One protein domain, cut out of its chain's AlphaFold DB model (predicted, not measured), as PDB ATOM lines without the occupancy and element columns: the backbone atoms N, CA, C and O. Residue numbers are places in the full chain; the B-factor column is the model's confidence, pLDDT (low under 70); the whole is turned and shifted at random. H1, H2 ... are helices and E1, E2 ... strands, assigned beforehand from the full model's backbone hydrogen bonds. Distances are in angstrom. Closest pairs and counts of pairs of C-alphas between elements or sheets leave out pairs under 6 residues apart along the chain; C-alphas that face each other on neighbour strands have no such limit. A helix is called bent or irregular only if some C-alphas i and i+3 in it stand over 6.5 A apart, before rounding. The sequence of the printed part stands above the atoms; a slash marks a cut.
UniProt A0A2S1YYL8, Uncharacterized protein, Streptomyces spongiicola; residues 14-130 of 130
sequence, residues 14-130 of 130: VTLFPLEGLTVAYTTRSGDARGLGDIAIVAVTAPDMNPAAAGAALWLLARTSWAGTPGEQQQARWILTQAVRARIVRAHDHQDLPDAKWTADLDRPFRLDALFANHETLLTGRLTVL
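Overview. This is residues 14 to 130 of the 130 residues of an uncharacterized protein of Streptomyces spongiicola (UniProt A0A2S1YYL8). A five-stranded sheet is curled into a small closed barrel, with the long bent strand E4 sweeping from E5 round to E1, where a short pairing closes the ring. Both helices pack on the outside: H2 is cradled by the sheet, which curls round it, and H1 crosses E3 and E5 and touches H2 about perpendicularly. The printed part has 117 residues, with five named strands and two named helices in the order E1 E2 E3 H1 H2 E4 E5; the class is mixed, helices and strands. Round the mixed barrel run E1, E2, E3, E5, E4 and back to E1. The whole is compact and rounded, with a radius of gyration of the C-alphas of 13.3 A and spans of 39 by 33 by 27 A.

Arrangement. E1, residues 14 to 19, E2, residues 22 to 29, and E3, residues 39 to 44, form a meander, each strand the antiparallel neighbour of the one before. N 17 and O 24 are 2.9 A apart, and N 27 and O 41 are 3.0 A apart, both within hydrogen-bond range. E5, residues 119 to 129, is parallel to E3, with N 42 and O 123 at 2.9 A. E4, residues 95 to 116, is antiparallel to E5 over its residues 102 to 116, with N 110 and O 122 at 2.8 A, and antiparallel to E1 over its residues 95 to 97, with N 97 and O 14 at 2.8 A. E4 and E5 form a hairpin. E4 bends by 158 degrees at residue 113, and E5 by 81 degrees at residue 126. H2, residues 72 to 89, is on the barrel and outside it, at a height over the sheet of 7.0 A; its closest C-alphas to E2 are those of Ala 83 and Tyr 26, 5.8 A. H1, residues 51 to 64, is also outside the barrel, at a height of 6.6 A, and runs across the strands at 84 degrees to E3 on the local plane. The closest C-alphas of H1 and E5 are those of Gly 55 and Gly 125, 4.0 A. H1 touches H2 with residues 58 to 63 alone, the closest C-alphas being those of Ala 62 and Gln 75, 5.3 A. In H1 and H2 every O i to N i+4 pair is within hydrogen-bond range.

Along the chain. E4 measures 23.5 A from first to last C-alpha, E2 and E5 22.2 A each, E3 16.5 A and E1 15.3 A. H2 measures 25.5 A and H1 20.0 A. E1 begins at C-alpha 14 (210.499, 227.194, 196.237), H2 at C-alpha 72 (212.058, 217.558, 218.776), and E5 ends at C-alpha 129 (203.124, 231.071, 196.569).

Size, cuts and confidence. The two C-alphas farthest apart are those of Ala 33 and Ala 67, 41.2 A. The printed part has no cut, and no link is long. Mean pLDDT of the printed part is 91.9; residue 47 is under 70.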
ATOM      1  N   VAL A  14     211.463 227.967 195.443       97.44
ATOM      2  CA  VAL A  14     210.499 227.194 196.237       97.44
ATOM      3  C   VAL A  14     210.331 225.816 195.611       97.44
ATOM      4  O   VAL A  14     210.132 225.690 194.409       97.44
ATOM      5  N   THR A  15     210.416 224.775 196.429       98.12
ATOM      6  CA  THR A  15     210.088 223.406 196.025       98.12
ATOM      7  C   THR A  15     208.766 223.023 196.679       98.12
ATOM      8  O   THR A  15     208.689 223.028 197.904       98.12
ATOM      9  N   LEU A  16     207.744 222.713 195.883       97.38
ATOM     10  CA  LEU A  16     206.454 222.204 196.347       97.38
ATOM     11  C   LEU A  16     206.413 220.688 196.172       97.38
ATOM     12  O   LEU A  16     206.818 220.185 195.125       97.38
ATOM     13  N   PHE A  17     205.935 219.966 197.178       97.00
ATOM     14  CA  PHE A  17     205.829 218.511 197.127       97.00
ATOM     15  C   PHE A  17     204.709 218.002 198.044       97.00
ATOM     16  O   PHE A  17     204.438 218.625 199.077       97.00
ATOM     17  N   PRO A  18     204.051 216.886 197.693       95.62
ATOM     18  CA  PRO A  18     203.114 216.229 198.588       95.62
ATOM     19  C   PRO A  18     203.857 215.493 199.711       95.62
ATOM     20  O   PRO A  18     204.930 214.924 199.510       95.62
ATOM     21  N   LEU A  19     203.270 215.483 200.903       94.75
ATOM     22  CA  LEU A  19     203.757 214.731 202.052       94.75
ATOM     23  C   LEU A  19     202.570 214.296 202.919       94.75
ATOM     24  O   LEU A  19     202.029 215.103 203.669       94.75
ATOM     25  N   GLU A  20     202.171 213.027 202.799       90.31
ATOM     26  CA  GLU A  20     201.127 212.382 203.621       90.31
ATOM     27  C   GLU A  20     199.855 213.240 203.801       90.31
ATOM     28  O   GLU A  20     199.436 213.564 204.912       90.31
ATOM     29  N   GLY A  21     199.249 213.657 202.683       88.00
ATOM     30  CA  GLY A  21     198.021 214.463 202.671       88.00
ATOM     31  C   GLY A  21     198.228 215.973 202.838       88.00
ATOM     32  O   GLY A  21     197.268 216.732 202.716       88.00
ATOM     33  N   LEU A  22     199.462 216.429 203.062       93.44
ATOM     34  CA  LEU A  22     199.834 217.843 203.024       93.44
ATOM     35  C   LEU A  22     200.489 218.187 201.686       93.44
ATOM     36  O   LEU A  22     201.218 217.377 201.119       93.44
ATOM     37  N   THR A  23     200.318 219.428 201.236       95.25
ATOM     38  CA  THR A  23     201.225 220.030 200.251       95.25
ATOM     39  C   THR A  23     202.212 220.907 201.007       95.25
ATOM     40  O   THR A  23     201.813 221.776 201.784       95.25
ATOM     41  N   VAL A  24     203.504 220.656 200.824       97.00
ATOM     42  CA  VAL A  24     204.583 221.293 201.582       97.00
ATOM     43  C   VAL A  24     205.460 222.112 200.646       97.00
ATOM     44  O   VAL A  24     205.846 221.658 199.572       97.00
ATOM     45  N   ALA A  25     205.797 223.321 201.079       97.56
ATOM     46  CA  ALA A  25     206.779 224.188 200.460       97.56
ATOM     47  C   ALA A  25     208.100 224.141 201.224       97.56
ATOM     48  O   ALA A  25     208.138 224.283 202.447       97.56
ATOM     49  N   TYR A  26     209.190 224.027 200.475       97.81
ATOM     50  CA  TYR A  26     210.548 224.154 200.971       97.81
ATOM     51  C   TYR A  26     211.292 225.291 200.272       97.81
ATOM     52  O   TYR A  26     211.393 225.347 199.043       97.81
ATOM     53  N   THR A  27     211.861 226.186 201.072       96.69
ATOM     54  CA  THR A  27     212.792 227.218 200.621       96.69
ATOM     55  C   THR A  27     213.855 227.488 201.685       96.69
ATOM     56  O   THR A  27     213.824 226.934 202.781       96.69
ATOM     57  N   THR A  28     214.833 228.316 201.346       95.19
ATOM     58  CA  THR A  28     215.972 228.635 202.204       95.19
ATOM     59  C   THR A  28     216.124 230.140 202.308       95.19
ATOM     60  O   THR A  28     215.921 230.865 201.331       95.19
ATOM     61  N   ARG A  29     216.527 230.610 203.483       91.50
ATOM     62  CA  ARG A  29     216.921 231.995 203.726       91.50
ATOM     63  C   ARG A  29     218.293 232.006 204.383       91.50
ATOM     64  O   ARG A  29     218.640 231.074 205.100       91.50
ATOM     65  N   SER A  30     219.051 233.064 204.138       87.25
ATOM     66  CA  SER A  30     220.315 233.284 204.836       87.25
ATOM     67  C   SER A  30     220.103 234.258 205.985       87.25
ATOM     68  O   SER A  30     219.393 235.253 205.817       87.25
ATOM     69  N   GLY A  31     220.681 233.964 207.145       80.62
ATOM     70  CA  GLY A  31     220.717 234.874 208.288       80.62
ATOM     71  C   GLY A  31     221.699 236.033 208.097       80.62
ATOM     72  O   GLY A  31     221.599 237.042 208.791       80.62
ATOM     73  N   ASP A  32     222.624 235.911 207.142       80.62
ATOM     74  CA  ASP A  32     223.676 236.887 206.881       80.62
ATOM     75  C   ASP A  32     223.972 237.087 205.380       80.62
ATOM     76  O   ASP A  32     223.363 236.480 204.494       80.62
ATOM     77  N   ALA A  33     224.935 237.971 205.104       77.88
ATOM     78  CA  ALA A  33     225.342 238.360 203.758       77.88
ATOM     79  C   ALA A  33     226.074 237.258 202.970       77.88
ATOM     80  O   ALA A  33     226.293 237.428 201.772       77.88
ATOM     81  N   ARG A  34     226.459 236.136 203.596       77.62
ATOM     82  CA  ARG A  34     227.166 235.042 202.909       77.62
ATOM     83  C   ARG A  34     226.247 234.259 201.979       77.62
ATOM     84  O   ARG A  34     226.737 233.569 201.093       77.62
ATOM     85  N   GLY A  35     224.928 234.350 202.165       77.44
ATOM     86  CA  GLY A  35     223.977 233.736 201.238       77.44
ATOM     87  C   GLY A  35     223.916 232.203 201.317       77.44
ATOM     88  O   GLY A  35     223.482 231.571 200.358       77.44
ATOM     89  N   LEU A  36     224.359 231.596 202.427       80.94
ATOM     90  CA  LEU A  36     224.546 230.142 202.542       80.94
ATOM     91  C   LEU A  36     223.263 229.347 202.815       80.94
ATOM     92  O   LEU A  36     223.286 228.119 202.764       80.94
ATOM     93  N   GLY A  37     222.143 230.019 203.082       82.19
ATOM     94  CA  GLY A  37     220.874 229.349 203.333       82.19
ATOM     95  C   GLY A  37     220.825 228.611 204.672       82.19
ATOM     96  O   GLY A  37     220.167 227.582 204.755       82.19
ATOM     97  N   ASP A  38     221.485 229.117 205.714       90.50
ATOM     98  CA  ASP A  38     221.549 228.540 207.069       90.50
ATOM     99  C   ASP A  38     220.173 228.364 207.747       90.50
ATOM    100  O   ASP A  38     220.040 227.619 208.721       90.50
ATOM    101  N   ILE A  39     219.125 228.989 207.201       95.31
ATOM    102  CA  ILE A  39     217.743 228.858 207.654       95.31
ATOM    103  C   ILE A  39     216.926 228.103 206.603       95.31
ATOM    104  O   ILE A  39     216.648 228.618 205.515       95.31
ATOM    105  N   ALA A  40     216.458 226.908 206.952       96.81
ATOM    106  CA  ALA A  40     215.441 226.205 206.182       96.81
ATOM    107  C   ALA A  40     214.046 226.706 206.552       96.81
ATOM    108  O   ALA A  40     213.719 226.854 207.727       96.81
ATOM    109  N   ILE A  41     213.200 226.908 205.549       96.75
ATOM    110  CA  ILE A  41     211.780 227.201 205.720       96.75
ATOM    111  C   ILE A  41     211.004 226.031 205.122       96.75
ATOM    112  O   ILE A  41     211.062 225.813 203.910       96.75
ATOM    113  N   VAL A  42     210.294 225.285 205.969       97.44
ATOM    114  CA  VAL A  42     209.436 224.161 205.566       97.44
ATOM    115  C   VAL A  42     208.030 224.415 206.085       97.44
ATOM    116  O   VAL A  42     207.791 224.398 207.290       97.44
ATOM    117  N   ALA A  43     207.101 224.690 205.182       96.44
ATOM    118  CA  ALA A  43     205.783 225.194 205.536       96.44
ATOM    119  C   ALA A  43     204.691 224.512 204.716       96.44
ATOM    120  O   ALA A  43     204.907 224.161 203.561       96.44
ATOM    121  N   VAL A  44     203.507 224.345 205.298       95.62
ATOM    122  CA  VAL A  44     202.360 223.787 204.573       95.62
ATOM    123  C   VAL A  44     201.774 224.863 203.659       95.62
ATOM    124  O   VAL A  44     201.616 226.019 204.064       95.62
ATOM    125  N   THR A  45     201.425 224.489 202.431       92.69
ATOM    126  CA  THR A  45     200.664 225.324 201.499       92.69
ATOM    127  C   THR A  45     199.187 224.946 201.590       92.69
ATOM    128  O   THR A  45     198.679 224.157 200.798       92.69
ATOM    129  N   ALA A  46     198.504 225.477 202.600       78.81
ATOM    130  CA  ALA A  46     197.071 225.282 202.804       78.81
ATOM    131  C   ALA A  46     196.423 226.661 203.012       78.81
ATOM    132  O   ALA A  46     196.508 227.210 204.113       78.81
ATOM    133  N   PRO A  47     195.875 227.292 201.955       69.81
ATOM    134  CA  PRO A  47     195.391 228.673 202.026       69.81
ATOM    135  C   PRO A  47     194.223 228.845 203.010       69.81
ATOM    136  O   PRO A  47     194.063 229.922 203.581       69.81
ATOM    137  N   ASP A  48     193.465 227.778 203.241       75.81
ATOM    138  CA  ASP A  48     192.325 227.655 204.150       75.81
ATOM    139  C   ASP A  48     192.710 227.277 205.591       75.81
ATOM    140  O   ASP A  48     191.914 227.449 206.515       75.81
ATOM    141  N   MET A  49     193.940 226.809 205.820       76.56
ATOM    142  CA  MET A  49     194.422 226.451 207.151       76.56
ATOM    143  C   MET A  49     195.021 227.668 207.868       76.56
ATOM    144  O   MET A  49     195.826 228.416 207.311       76.56
ATOM    145  N   ASN A  50     194.670 227.854 209.145       77.44
ATOM    146  CA  ASN A  50     195.340 228.835 210.005       77.44
ATOM    147  C   ASN A  50     196.848 228.493 210.118       77.44
ATOM    148  O   ASN A  50     197.168 227.324 210.349       77.44
ATOM    149  N   PRO A  51     197.771 229.475 210.025       73.12
ATOM    150  CA  PRO A  51     199.213 229.269 210.180       73.12
ATOM    151  C   PRO A  51     199.653 228.380 211.347       73.12
ATOM    152  O   PRO A  51     200.479 227.490 211.151       73.12
ATOM    153  N   ALA A  52     199.069 228.572 212.534       75.19
ATOM    154  CA  ALA A  52     199.440 227.792 213.712       75.19
ATOM    155  C   ALA A  52     199.059 226.313 213.576       75.19
ATOM    156  O   ALA A  52     199.800 225.416 213.978       75.19
ATOM    157  N   ALA A  53     197.911 226.050 212.949       80.12
ATOM    158  CA  ALA A  53     197.472 224.696 212.646       80.12
ATOM    159  C   ALA A  53     198.343 224.056 211.553       80.12
ATOM    160  O   ALA A  53     198.663 222.876 211.655       80.12
ATOM    161  N   ALA A  54     198.785 224.835 210.561       82.88
ATOM    162  CA  ALA A  54     199.687 224.377 209.504       82.88
ATOM    163  C   ALA A  54     201.054 223.944 210.052       82.88
ATOM    164  O   ALA A  54     201.511 222.835 209.770       82.88
ATOM    165  N   GLY A  55     201.678 224.779 210.890       82.94
ATOM    166  CA  GLY A  55     202.902 224.414 211.598       82.94
ATOM    167  C   GLY A  55     202.691 223.166 212.459       82.94
ATOM    168  O   GLY A  55     203.415 222.181 212.317       82.94
ATOM    169  N   ALA A  56     201.657 223.159 213.303       89.69
ATOM    170  CA  ALA A  56     201.353 222.026 214.174       89.69
ATOM    171  C   ALA A  56     201.105 220.713 213.409       89.69
ATOM    172  O   ALA A  56     201.573 219.668 213.855       89.69
ATOM    173  N   ALA A  57     200.428 220.753 212.256       91.75
ATOM    174  CA  ALA A  57     200.165 219.578 211.426       91.75
ATOM    175  C   ALA A  57     201.460 218.937 210.911       91.75
ATOM    176  O   ALA A  57     201.614 217.719 210.993       91.75
ATOM    177  N   LEU A  58     202.424 219.745 210.459       93.69
ATOM    178  CA  LEU A  58     203.717 219.245 209.986       93.69
ATOM    179  C   LEU A  58     204.521 218.570 211.110       93.69
ATOM    180  O   LEU A  58     205.101 217.502 210.912       93.69
ATOM    181  N   TRP A  59     204.536 219.162 212.305       95.25
ATOM    182  CA  TRP A  59     205.220 218.577 213.464       95.25
ATOM    183  C   TRP A  59     204.492 217.357 214.031       95.25
ATOM    184  O   TRP A  59     205.140 216.420 214.493       95.25
ATOM    185  N   LEU A  60     203.159 217.337 213.975       94.25
ATOM    186  CA  LEU A  60     202.375 216.158 214.324       94.25
ATOM    187  C   LEU A  60     202.700 215.006 213.375       94.25
ATOM    188  O   LEU A  60     203.000 213.916 213.854       94.25
ATOM    189  N   LEU A  61     202.715 215.269 212.065       95.06
ATOM    190  CA  LEU A  61     203.082 214.284 211.054       95.06
ATOM    191  C   LEU A  61     204.492 213.736 211.291       95.06
ATOM    192  O   LEU A  61     204.696 212.520 211.254       95.06
ATOM    193  N   ALA A  62     205.450 214.620 211.593       95.38
ATOM    194  CA  ALA A  62     206.779 214.196 211.999       95.38
ATOM    195  C   ALA A  62     206.664 213.256 213.201       95.38
ATOM    196  O   ALA A  62     207.001 212.087 213.078       95.38
ATOM    197  N   ARG A  63     206.106 213.701 214.333       95.06
ATOM    198  CA  ARG A  63     205.962 212.892 215.554       95.06
ATOM    199  C   ARG A  63     205.349 211.506 215.307       95.06
ATOM    200  O   ARG A  63     205.817 210.546 215.910       95.06
ATOM    201  N   THR A  64     204.328 211.395 214.457       94.06
ATOM    202  CA  THR A  64     203.633 210.128 214.167       94.06
ATOM    203  C   THR A  64     204.369 209.222 213.180       94.06
ATOM    204  O   THR A  64     203.961 208.083 212.991       94.06
ATOM    205  N   SER A  65     205.461 209.689 212.573       92.31
ATOM    206  CA  SER A  65     206.278 208.897 211.640       92.31
ATOM    207  C   SER A  65     207.184 207.868 212.333       92.31
ATOM    208  O   SER A  65     207.916 207.137 211.668       92.31
ATOM    209  N   TRP A  66     207.149 207.793 213.667       90.12
ATOM    210  CA  TRP A  66     207.905 206.833 214.468       90.12
ATOM    211  C   TRP A  66     206.979 205.983 215.338       90.12
ATOM    212  O   TRP A  66     205.944 206.445 215.808       90.12
ATOM    213  N   ALA A  67     207.405 204.747 215.617       83.75
ATOM    214  CA  ALA A  67     206.717 203.865 216.564       83.75
ATOM    215  C   ALA A  67     206.844 204.339 218.031       83.75
ATOM    216  O   ALA A  67     206.005 204.004 218.861       83.75
ATOM    217  N   GLY A  68     207.896 205.103 218.356       87.56
ATOM    218  CA  GLY A  68     208.110 205.727 219.667       87.56
ATOM    219  C   GLY A  68     207.812 207.229 219.661       87.56
ATOM    220  O   GLY A  68     207.446 207.788 218.634       87.56
ATOM    221  N   THR A  69     208.009 207.909 220.799       87.56
ATOM    222  CA  THR A  69     207.897 209.379 220.864       87.56
ATOM    223  C   THR A  69     209.260 210.017 220.574       87.56
ATOM    224  O   THR A  69     210.122 210.006 221.453       87.56
ATOM    225  N   PRO A  70     209.492 210.553 219.364       93.25
ATOM    226  CA  PRO A  70     210.763 211.176 219.007       93.25
ATOM    227  C   PRO A  70     210.964 212.496 219.761       93.25
ATOM    228  O   PRO A  70     210.016 213.258 219.978       93.25
ATOM    229  N   GLY A  71     212.216 212.822 220.073       96.06
ATOM    230  CA  GLY A  71     212.570 214.168 220.531       96.06
ATOM    231  C   GLY A  71     212.396 215.209 219.418       96.06
ATOM    232  O   GLY A  71     212.420 214.875 218.232       96.06
ATOM    233  N   GLU A  72     212.269 216.490 219.769       95.81
ATOM    234  CA  GLU A  72     212.058 217.558 218.776       95.81
ATOM    235  C   GLU A  72     213.201 217.668 217.753       95.81
ATOM    236  O   GLU A  72     212.943 217.922 216.581       95.81
ATOM    237  N   GLN A  73     214.449 217.385 218.148       97.25
ATOM    238  CA  GLN A  73     215.586 217.335 217.215       97.25
ATOM    239  C   GLN A  73     215.396 216.266 216.131       97.25
ATOM    240  O   GLN A  73     215.674 216.502 214.956       97.25
ATOM    241  N   GLN A  74     214.889 215.087 216.501       97.06
ATOM    242  CA  GLN A  74     214.611 214.018 215.540       97.06
ATOM    243  C   GLN A  74     213.469 214.421 214.602       97.06
ATOM    244  O   GLN A  74     213.591 214.240 213.393       97.06
ATOM    245  N   GLN A  75     212.412 215.036 215.144       97.56
ATOM    246  CA  GLN A  75     211.298 215.592 214.366       97.56
ATOM    247  C   GLN A  75     211.784 216.633 213.347       97.56
ATOM    248  O   GLN A  75     211.518 216.491 212.154       97.56
ATOM    249  N   ALA A  76     212.575 217.616 213.782       97.69
ATOM    250  CA  ALA A  76     213.128 218.654 212.916       97.69
ATOM    251  C   ALA A  76     214.002 218.077 211.792       97.69
ATOM    252  O   ALA A  76     213.839 218.431 210.623       97.69
ATOM    253  N   ARG A  77     214.899 217.140 212.122       97.69
ATOM    254  CA  ARG A  77     215.762 216.477 211.133       97.69
ATOM    255  C   ARG A  77     214.967 215.634 210.139       97.69
ATOM    256  O   ARG A  77     215.324 215.595 208.963       97.69
ATOM    257  N   TRP A  78     213.882 214.993 210.566       97.69
ATOM    258  CA  TRP A  78     212.992 214.271 209.655       97.69
ATOM    259  C   TRP A  78     212.287 215.219 208.686       97.69
ATOM    260  O   TRP A  78     212.341 214.974 207.482       97.69
ATOM    261  N   ILE A  79     211.730 216.335 209.176       97.88
ATOM    262  CA  ILE A  79     211.103 217.369 208.332       97.88
ATOM    263  C   ILE A  79     212.104 217.861 207.274       97.88
ATOM    264  O   ILE A  79     211.798 217.876 206.080       97.88
ATOM    265  N   LEU A  80     213.327 218.197 207.696       97.94
ATOM    266  CA  LEU A  80     214.400 218.624 206.792       97.94
ATOM    267  C   LEU A  80     214.785 217.543 205.784       97.94
ATOM    268  O   LEU A  80     215.009 217.846 204.615       97.94
ATOM    269  N   THR A  81     214.831 216.283 206.211       97.75
ATOM    270  CA  THR A  81     215.138 215.162 205.318       97.75
ATOM    271  C   THR A  81     214.097 215.051 204.207       97.75
ATOM    272  O   THR A  81     214.480 214.899 203.047       97.75
ATOM    273  N   GLN A  82     212.801 215.181 204.519       97.50
ATOM    274  CA  GLN A  82     211.756 215.166 203.488       97.50
ATOM    275  C   GLN A  82     211.918 216.335 202.510       97.50
ATOM    276  O   GLN A  82     211.959 216.128 201.299       97.50
ATOM    277  N   ALA A  83     212.109 217.549 203.031       97.69
ATOM    278  CA  ALA A  83     212.261 218.763 202.234       97.69
ATOM    279  C   ALA A  83     213.483 218.726 201.293       97.69
ATOM    280  O   ALA A  83     213.381 219.012 200.095       97.69
ATOM    281  N   VAL A  84     214.644 218.325 201.812       96.25
ATOM    282  CA  VAL A  84     215.888 218.235 201.037       96.25
ATOM    283  C   VAL A  84     215.792 217.138 199.983       96.25
ATOM    284  O   VAL A  84     216.156 217.371 198.828       96.25
ATOM    285  N   ARG A  85     215.236 215.967 200.329       96.31
ATOM    286  CA  ARG A  85     214.987 214.899 199.351       96.31
ATOM    287  C   ARG A  85     214.040 215.364 198.254       96.31
ATOM    288  O   ARG A  85     214.340 215.124 197.089       96.31
ATOM    289  N   ALA A  86     212.965 216.075 198.588       96.56
ATOM    290  CA  ALA A  86     212.029 216.586 197.592       96.56
ATOM    291  C   ALA A  86     212.708 217.514 196.571       96.56
ATOM    292  O   ALA A  86     212.469 217.374 195.368       96.56
ATOM    293  N   ARG A  87     213.608 218.396 197.034       95.56
ATOM    294  CA  ARG A  87     214.389 219.304 196.174       95.56
ATOM    295  C   ARG A  87     215.402 218.588 195.280       95.56
ATOM    296  O   ARG A  87     215.626 219.043 194.157       95.56
ATOM    297  N   ILE A  88     216.029 217.520 195.773       94.50
ATOM    298  CA  ILE A  88     217.050 216.764 195.032       94.50
ATOM    299  C   ILE A  88     216.403 215.801 194.033       94.50
ATOM    300  O   ILE A  88     216.794 215.782 192.871       94.50
ATOM    301  N   VAL A  89     215.421 215.014 194.482       92.00
ATOM    302  CA  VAL A  89     214.818 213.931 193.690       92.00
ATOM    303  C   VAL A  89     213.948 214.476 192.565       92.00
ATOM    304  O   VAL A  89     213.974 213.910 191.478       92.00
ATOM    305  N   ARG A  90     213.205 215.568 192.811       87.50
ATOM    306  CA  ARG A  90     212.289 216.178 191.829       87.50
ATOM    307  C   ARG A  90     211.360 215.140 191.179       87.50
ATOM    308  O   ARG A  90     211.380 214.954 189.964       87.50
ATOM    309  N   ALA A  91     210.584 214.433 192.001       91.50
ATOM    310  CA  ALA A  91     209.607 213.474 191.497       91.50
ATOM    311  C   ALA A  91     208.562 214.166 190.601       91.50
ATOM    312  O   ALA A  91     208.416 215.386 190.627       91.50
ATOM    313  N   HIS A  92     207.850 213.379 189.792       89.00
ATOM    314  CA  HIS A  92     206.927 213.883 188.766       89.00
ATOM    315  C   HIS A  92     205.803 214.800 189.292       89.00
ATOM    316  O   HIS A  92     205.305 215.642 188.551       89.00
ATOM    317  N   ASP A  93     205.415 214.641 190.554       91.06
ATOM    318  CA  ASP A  93     204.391 215.396 191.278       91.06
ATOM    319  C   ASP A  93     204.977 216.529 192.144       91.06
ATOM    320  O   ASP A  93     204.244 217.239 192.836       91.06
ATOM    321  N   HIS A  94     206.295 216.736 192.098       94.38
ATOM    322  CA  HIS A  94     206.966 217.867 192.730       94.38
ATOM    323  C   HIS A  94     207.054 219.039 191.750       94.38
ATOM    324  O   HIS A  94     207.276 218.860 190.552       94.38
ATOM    325  N   GLN A  95     206.980 220.263 192.266       96.44
ATOM    326  CA  GLN A  95     207.220 221.471 191.477       96.44
ATOM    327  C   GLN A  95     208.447 222.202 192.004       96.44
ATOM    328  O   GLN A  95     208.543 222.518 193.189       96.44
ATOM    329  N   ASP A  96     209.391 222.491 191.116       96.00
ATOM    330  CA  ASP A  96     210.558 223.310 191.422       96.00
ATOM    331  C   ASP A  96     210.389 224.681 190.772       96.00
ATOM    332  O   ASP A  96     210.492 224.822 189.555       96.00
ATOM    333  N   LEU A  97     210.106 225.691 191.590       96.38
ATOM    334  CA  LEU A  97     209.866 227.059 191.156       96.38
ATOM    335  C   LEU A  97     211.128 227.881 191.453       96.38
ATOM    336  O   LEU A  97     211.338 228.260 192.606       96.38
ATOM    337  N   PRO A  98     212.010 228.134 190.468       94.62
ATOM    338  CA  PRO A  98     213.341 228.693 190.720       94.62
ATOM    339  C   PRO A  98     213.327 230.130 191.252       94.62
ATOM    340  O   PRO A  98     214.274 230.533 191.920       94.62
ATOM    341  N   ASP A  99     212.263 230.881 190.976       95.38
ATOM    342  CA  ASP A  99     212.175 232.315 191.247       95.38
ATOM    343  C   ASP A  99     210.732 232.726 191.605       95.38
ATOM    344  O   ASP A  99     210.127 233.613 191.000       95.38
ATOM    345  N   ALA A 100     210.139 232.006 192.560       96.38
ATOM    346  CA  ALA A 100     208.765 232.220 192.995       96.38
ATOM    347  C   ALA A 100     208.669 233.374 193.990       96.38
ATOM    348  O   ALA A 100     209.460 233.463 194.933       96.38
ATOM    349  N   LYS A 101     207.650 234.220 193.827       95.81
ATOM    350  CA  LYS A 101     207.238 235.166 194.864       95.81
ATOM    351  C   LYS A 101     206.380 234.419 195.879       95.81
ATOM    352  O   LYS A 101     205.517 233.632 195.505       95.81
ATOM    353  N   TRP A 102     206.605 234.663 197.161       95.00
ATOM    354  CA  TRP A 102     205.824 234.021 198.207       95.00
ATOM    355  C   TRP A 102     205.700 234.893 199.451       95.00
ATOM    356  O   TRP A 102     206.474 235.831 199.676       95.00
ATOM    357  N   THR A 103     204.701 234.562 200.262       94.31
ATOM    358  CA  THR A 103     204.517 235.083 201.616       94.31
ATOM    359  C   THR A 103     204.441 233.942 202.616       94.31
ATOM    360  O   THR A 103     203.936 232.873 202.280       94.31
ATOM    361  N   ALA A 104     204.914 234.146 203.842       92.69
ATOM    362  CA  ALA A 104     204.812 233.133 204.884       92.69
ATOM    363  C   ALA A 104     204.478 233.716 206.255       92.69
ATOM    364  O   ALA A 104     205.032 234.738 206.668       92.69
ATOM    365  N   ASP A 105     203.629 232.979 206.965       92.25
ATOM    366  CA  ASP A 105     203.326 233.140 208.379       92.25
ATOM    367  C   ASP A 105     204.069 232.027 209.129       92.25
ATOM    368  O   ASP A 105     203.634 230.871 209.147       92.25
ATOM    369  N   LEU A 106     205.238 232.362 209.679       90.00
ATOM    370  CA  LEU A 106     206.117 231.419 210.370       90.00
ATOM    371  C   LEU A 106     205.986 231.622 211.875       90.00
ATOM    372  O   LEU A 106     206.167 232.733 212.372       90.00
ATOM    373  N   ASP A 107     205.683 230.553 212.595       81.69
ATOM    374  CA  ASP A 107     205.309 230.606 214.009       81.69
ATOM    375  C   ASP A 107     206.245 229.795 214.910       81.69
ATOM    376  O   ASP A 107     206.298 230.033 216.117       81.69
ATOM    377  N   ARG A 108     207.027 228.876 214.332       86.69
ATOM    378  CA  ARG A 108     207.902 227.985 215.091       86.69
ATOM    379  C   ARG A 108     209.330 227.972 214.546       86.69
ATOM    380  O   ARG A 108     209.649 227.168 213.667       86.69
ATOM    381  N   PRO A 109     210.208 228.843 215.073       92.44
ATOM    382  CA  PRO A 109     211.642 228.685 214.905       92.44
ATOM    383  C   PRO A 109     212.165 227.544 215.777       92.44
ATOM    384  O   PRO A 109     211.842 227.453 216.960       92.44
ATOM    385  N   PHE A 110     213.014 226.698 215.205       95.94
ATOM    386  CA  PHE A 110     213.674 225.612 215.911       95.94
ATOM    387  C   PHE A 110     215.162 225.577 215.557       95.94
ATOM    388  O   PHE A 110     215.530 225.402 214.394       95.94
ATOM    389  N   ARG A 111     216.021 225.753 216.566       96.88
ATOM    390  CA  ARG A 111     217.477 225.684 216.404       96.88
ATOM    391  C   ARG A 111     217.941 224.236 216.517       96.88
ATOM    392  O   ARG A 111     217.664 223.560 217.509       96.88
ATOM    393  N   LEU A 112     218.672 223.781 215.509       97.19
ATOM    394  CA  LEU A 112     219.276 222.460 215.516       97.19
ATOM    395  C   LEU A 112     220.452 222.435 216.503       97.19
ATOM    396  O   LEU A 112     221.172 223.418 216.673       97.19
ATOM    397  N   ASP A 113     220.629 221.300 217.166       95.94
ATOM    398  CA  ASP A 113     221.745 221.028 218.083       95.94
ATOM    399  C   ASP A 113     223.099 220.901 217.361       95.94
ATOM    400  O   ASP A 113     224.152 221.102 217.964       95.94
ATOM    401  N   ALA A 114     223.069 220.597 216.065       94.44
ATOM    402  CA  ALA A 114     224.206 220.569 215.160       94.44
ATOM    403  C   ALA A 114     223.759 220.958 213.746       94.44
ATOM    404  O   ALA A 114     222.586 220.814 213.395       94.44
ATOM    405  N   LEU A 115     224.708 221.401 212.917       93.81
ATOM    406  CA  LEU A 115     224.451 221.650 211.499       93.81
ATOM    407  C   LEU A 115     223.870 220.384 210.852       93.81
ATOM    408  O   LEU A 115     224.479 219.314 210.912       93.81
ATOM    409  N   PHE A 116     222.703 220.501 210.221       96.06
ATOM    410  CA  PHE A 116     222.044 219.379 209.560       96.06
ATOM    411  C   PHE A 116     221.546 219.794 208.181       96.06
ATOM    412  O   PHE A 116     220.834 220.785 208.043       96.06
ATOM    413  N   ALA A 117     221.936 219.038 207.152       93.19
ATOM    414  CA  ALA A 117     221.644 219.353 205.753       93.19
ATOM    415  C   ALA A 117     221.984 220.810 205.353       93.19
ATOM    416  O   ALA A 117     221.281 221.414 204.553       93.19
ATOM    417  N   ASN A 118     223.078 221.353 205.907       93.00
ATOM    418  CA  ASN A 118     223.542 222.742 205.750       93.00
ATOM    419  C   ASN A 118     222.636 223.821 206.369       93.00
ATOM    420  O   ASN A 118     222.778 224.997 206.047       93.00
ATOM    421  N   HIS A 119     221.748 223.446 207.291       95.62
ATOM    422  CA  HIS A 119     220.913 224.376 208.042       95.62
ATOM    423  C   HIS A 119     221.246 224.340 209.533       95.62
ATOM    424  O   HIS A 119     221.530 223.282 210.098       95.62
ATOM    425  N   GLU A 120     221.183 225.506 210.171       95.75
ATOM    426  CA  GLU A 120     221.280 225.685 211.623       95.75
ATOM    427  C   GLU A 120     219.895 225.875 212.256       95.75
ATOM    428  O   GLU A 120     219.680 225.536 213.422       95.75
ATOM    429  N   THR A 121     218.943 226.413 211.489       96.31
ATOM    430  CA  THR A 121     217.581 226.701 211.950       96.31
ATOM    431  C   THR A 121     216.545 226.146 210.980       96.31
ATOM    432  O   THR A 121     216.645 226.339 209.769       96.31
ATOM    433  N   LEU A 122     215.509 225.515 211.528       97.38
ATOM    434  CA  LEU A 122     214.274 225.175 210.832       97.38
ATOM    435  C   LEU A 122     213.186 226.173 211.240       97.38
ATOM    436  O   LEU A 122     212.903 226.334 212.425       97.38
ATOM    437  N   LEU A 123     212.557 226.827 210.268       95.62
ATOM    438  CA  LEU A 123     211.325 227.583 210.459       95.62
ATOM    439  C   LEU A 123     210.167 226.815 209.832       95.62
ATOM    440  O   LEU A 123     210.231 226.445 208.657       95.62
ATOM    441  N   THR A 124     209.094 226.628 210.594       95.06
ATOM    442  CA  THR A 124     207.845 226.055 210.083       95.06
ATOM    443  C   THR A 124     206.677 227.020 210.220       95.06
ATOM    444  O   THR A 124     206.762 228.014 210.941       95.06
ATOM    445  N   GLY A 125     205.594 226.721 209.509       93.50
ATOM    446  CA  GLY A 125     204.363 227.501 209.526       93.50
ATOM    447  C   GLY A 125     203.586 227.286 208.236       93.50
ATOM    448  O   GLY A 125     203.533 226.169 207.708       93.50
ATOM    449  N   ARG A 126     203.034 228.371 207.695       93.75
ATOM    450  CA  ARG A 126     202.289 228.371 206.434       93.75
ATOM    451  C   ARG A 126     202.957 229.262 205.399       93.75
ATOM    452  O   ARG A 126     203.395 230.363 205.723       93.75
ATOM    453  N   LEU A 127     203.001 228.795 204.156       94.19
ATOM    454  CA  LEU A 127     203.542 229.541 203.023       94.19
ATOM    455  C   LEU A 127     202.518 229.585 201.890       94.19
ATOM    456  O   LEU A 127     201.854 228.597 201.587       94.19
ATOM    457  N   THR A 128     202.410 230.745 201.253       94.25
ATOM    458  CA  THR A 128     201.589 230.978 200.066       94.25
ATOM    459  C   THR A 128     202.495 231.422 198.928       94.25
ATOM    460  O   THR A 128     203.209 232.415 199.055       94.25
ATOM    461  N   VAL A 129     202.479 230.675 197.827       93.62
ATOM    462  CA  VAL A 129     203.124 231.071 196.569       93.62
ATOM    463  C   VAL A 129     202.159 231.983 195.804       93.62
ATOM    464  O   VAL A 129     200.960 231.707 195.795       93.62
ATOM    465  N   LEU A 130     202.674 233.077 195.232       89.38
ATOM    466  CA  LEU A 130     201.913 234.131 194.544       89.38
ATOM    467  C   LEU A 130     202.095 234.090 193.026       89.38
ATOM    468  O   LEU A 130     203.228 233.794 192.582       89.38
TER     469      LEU A 130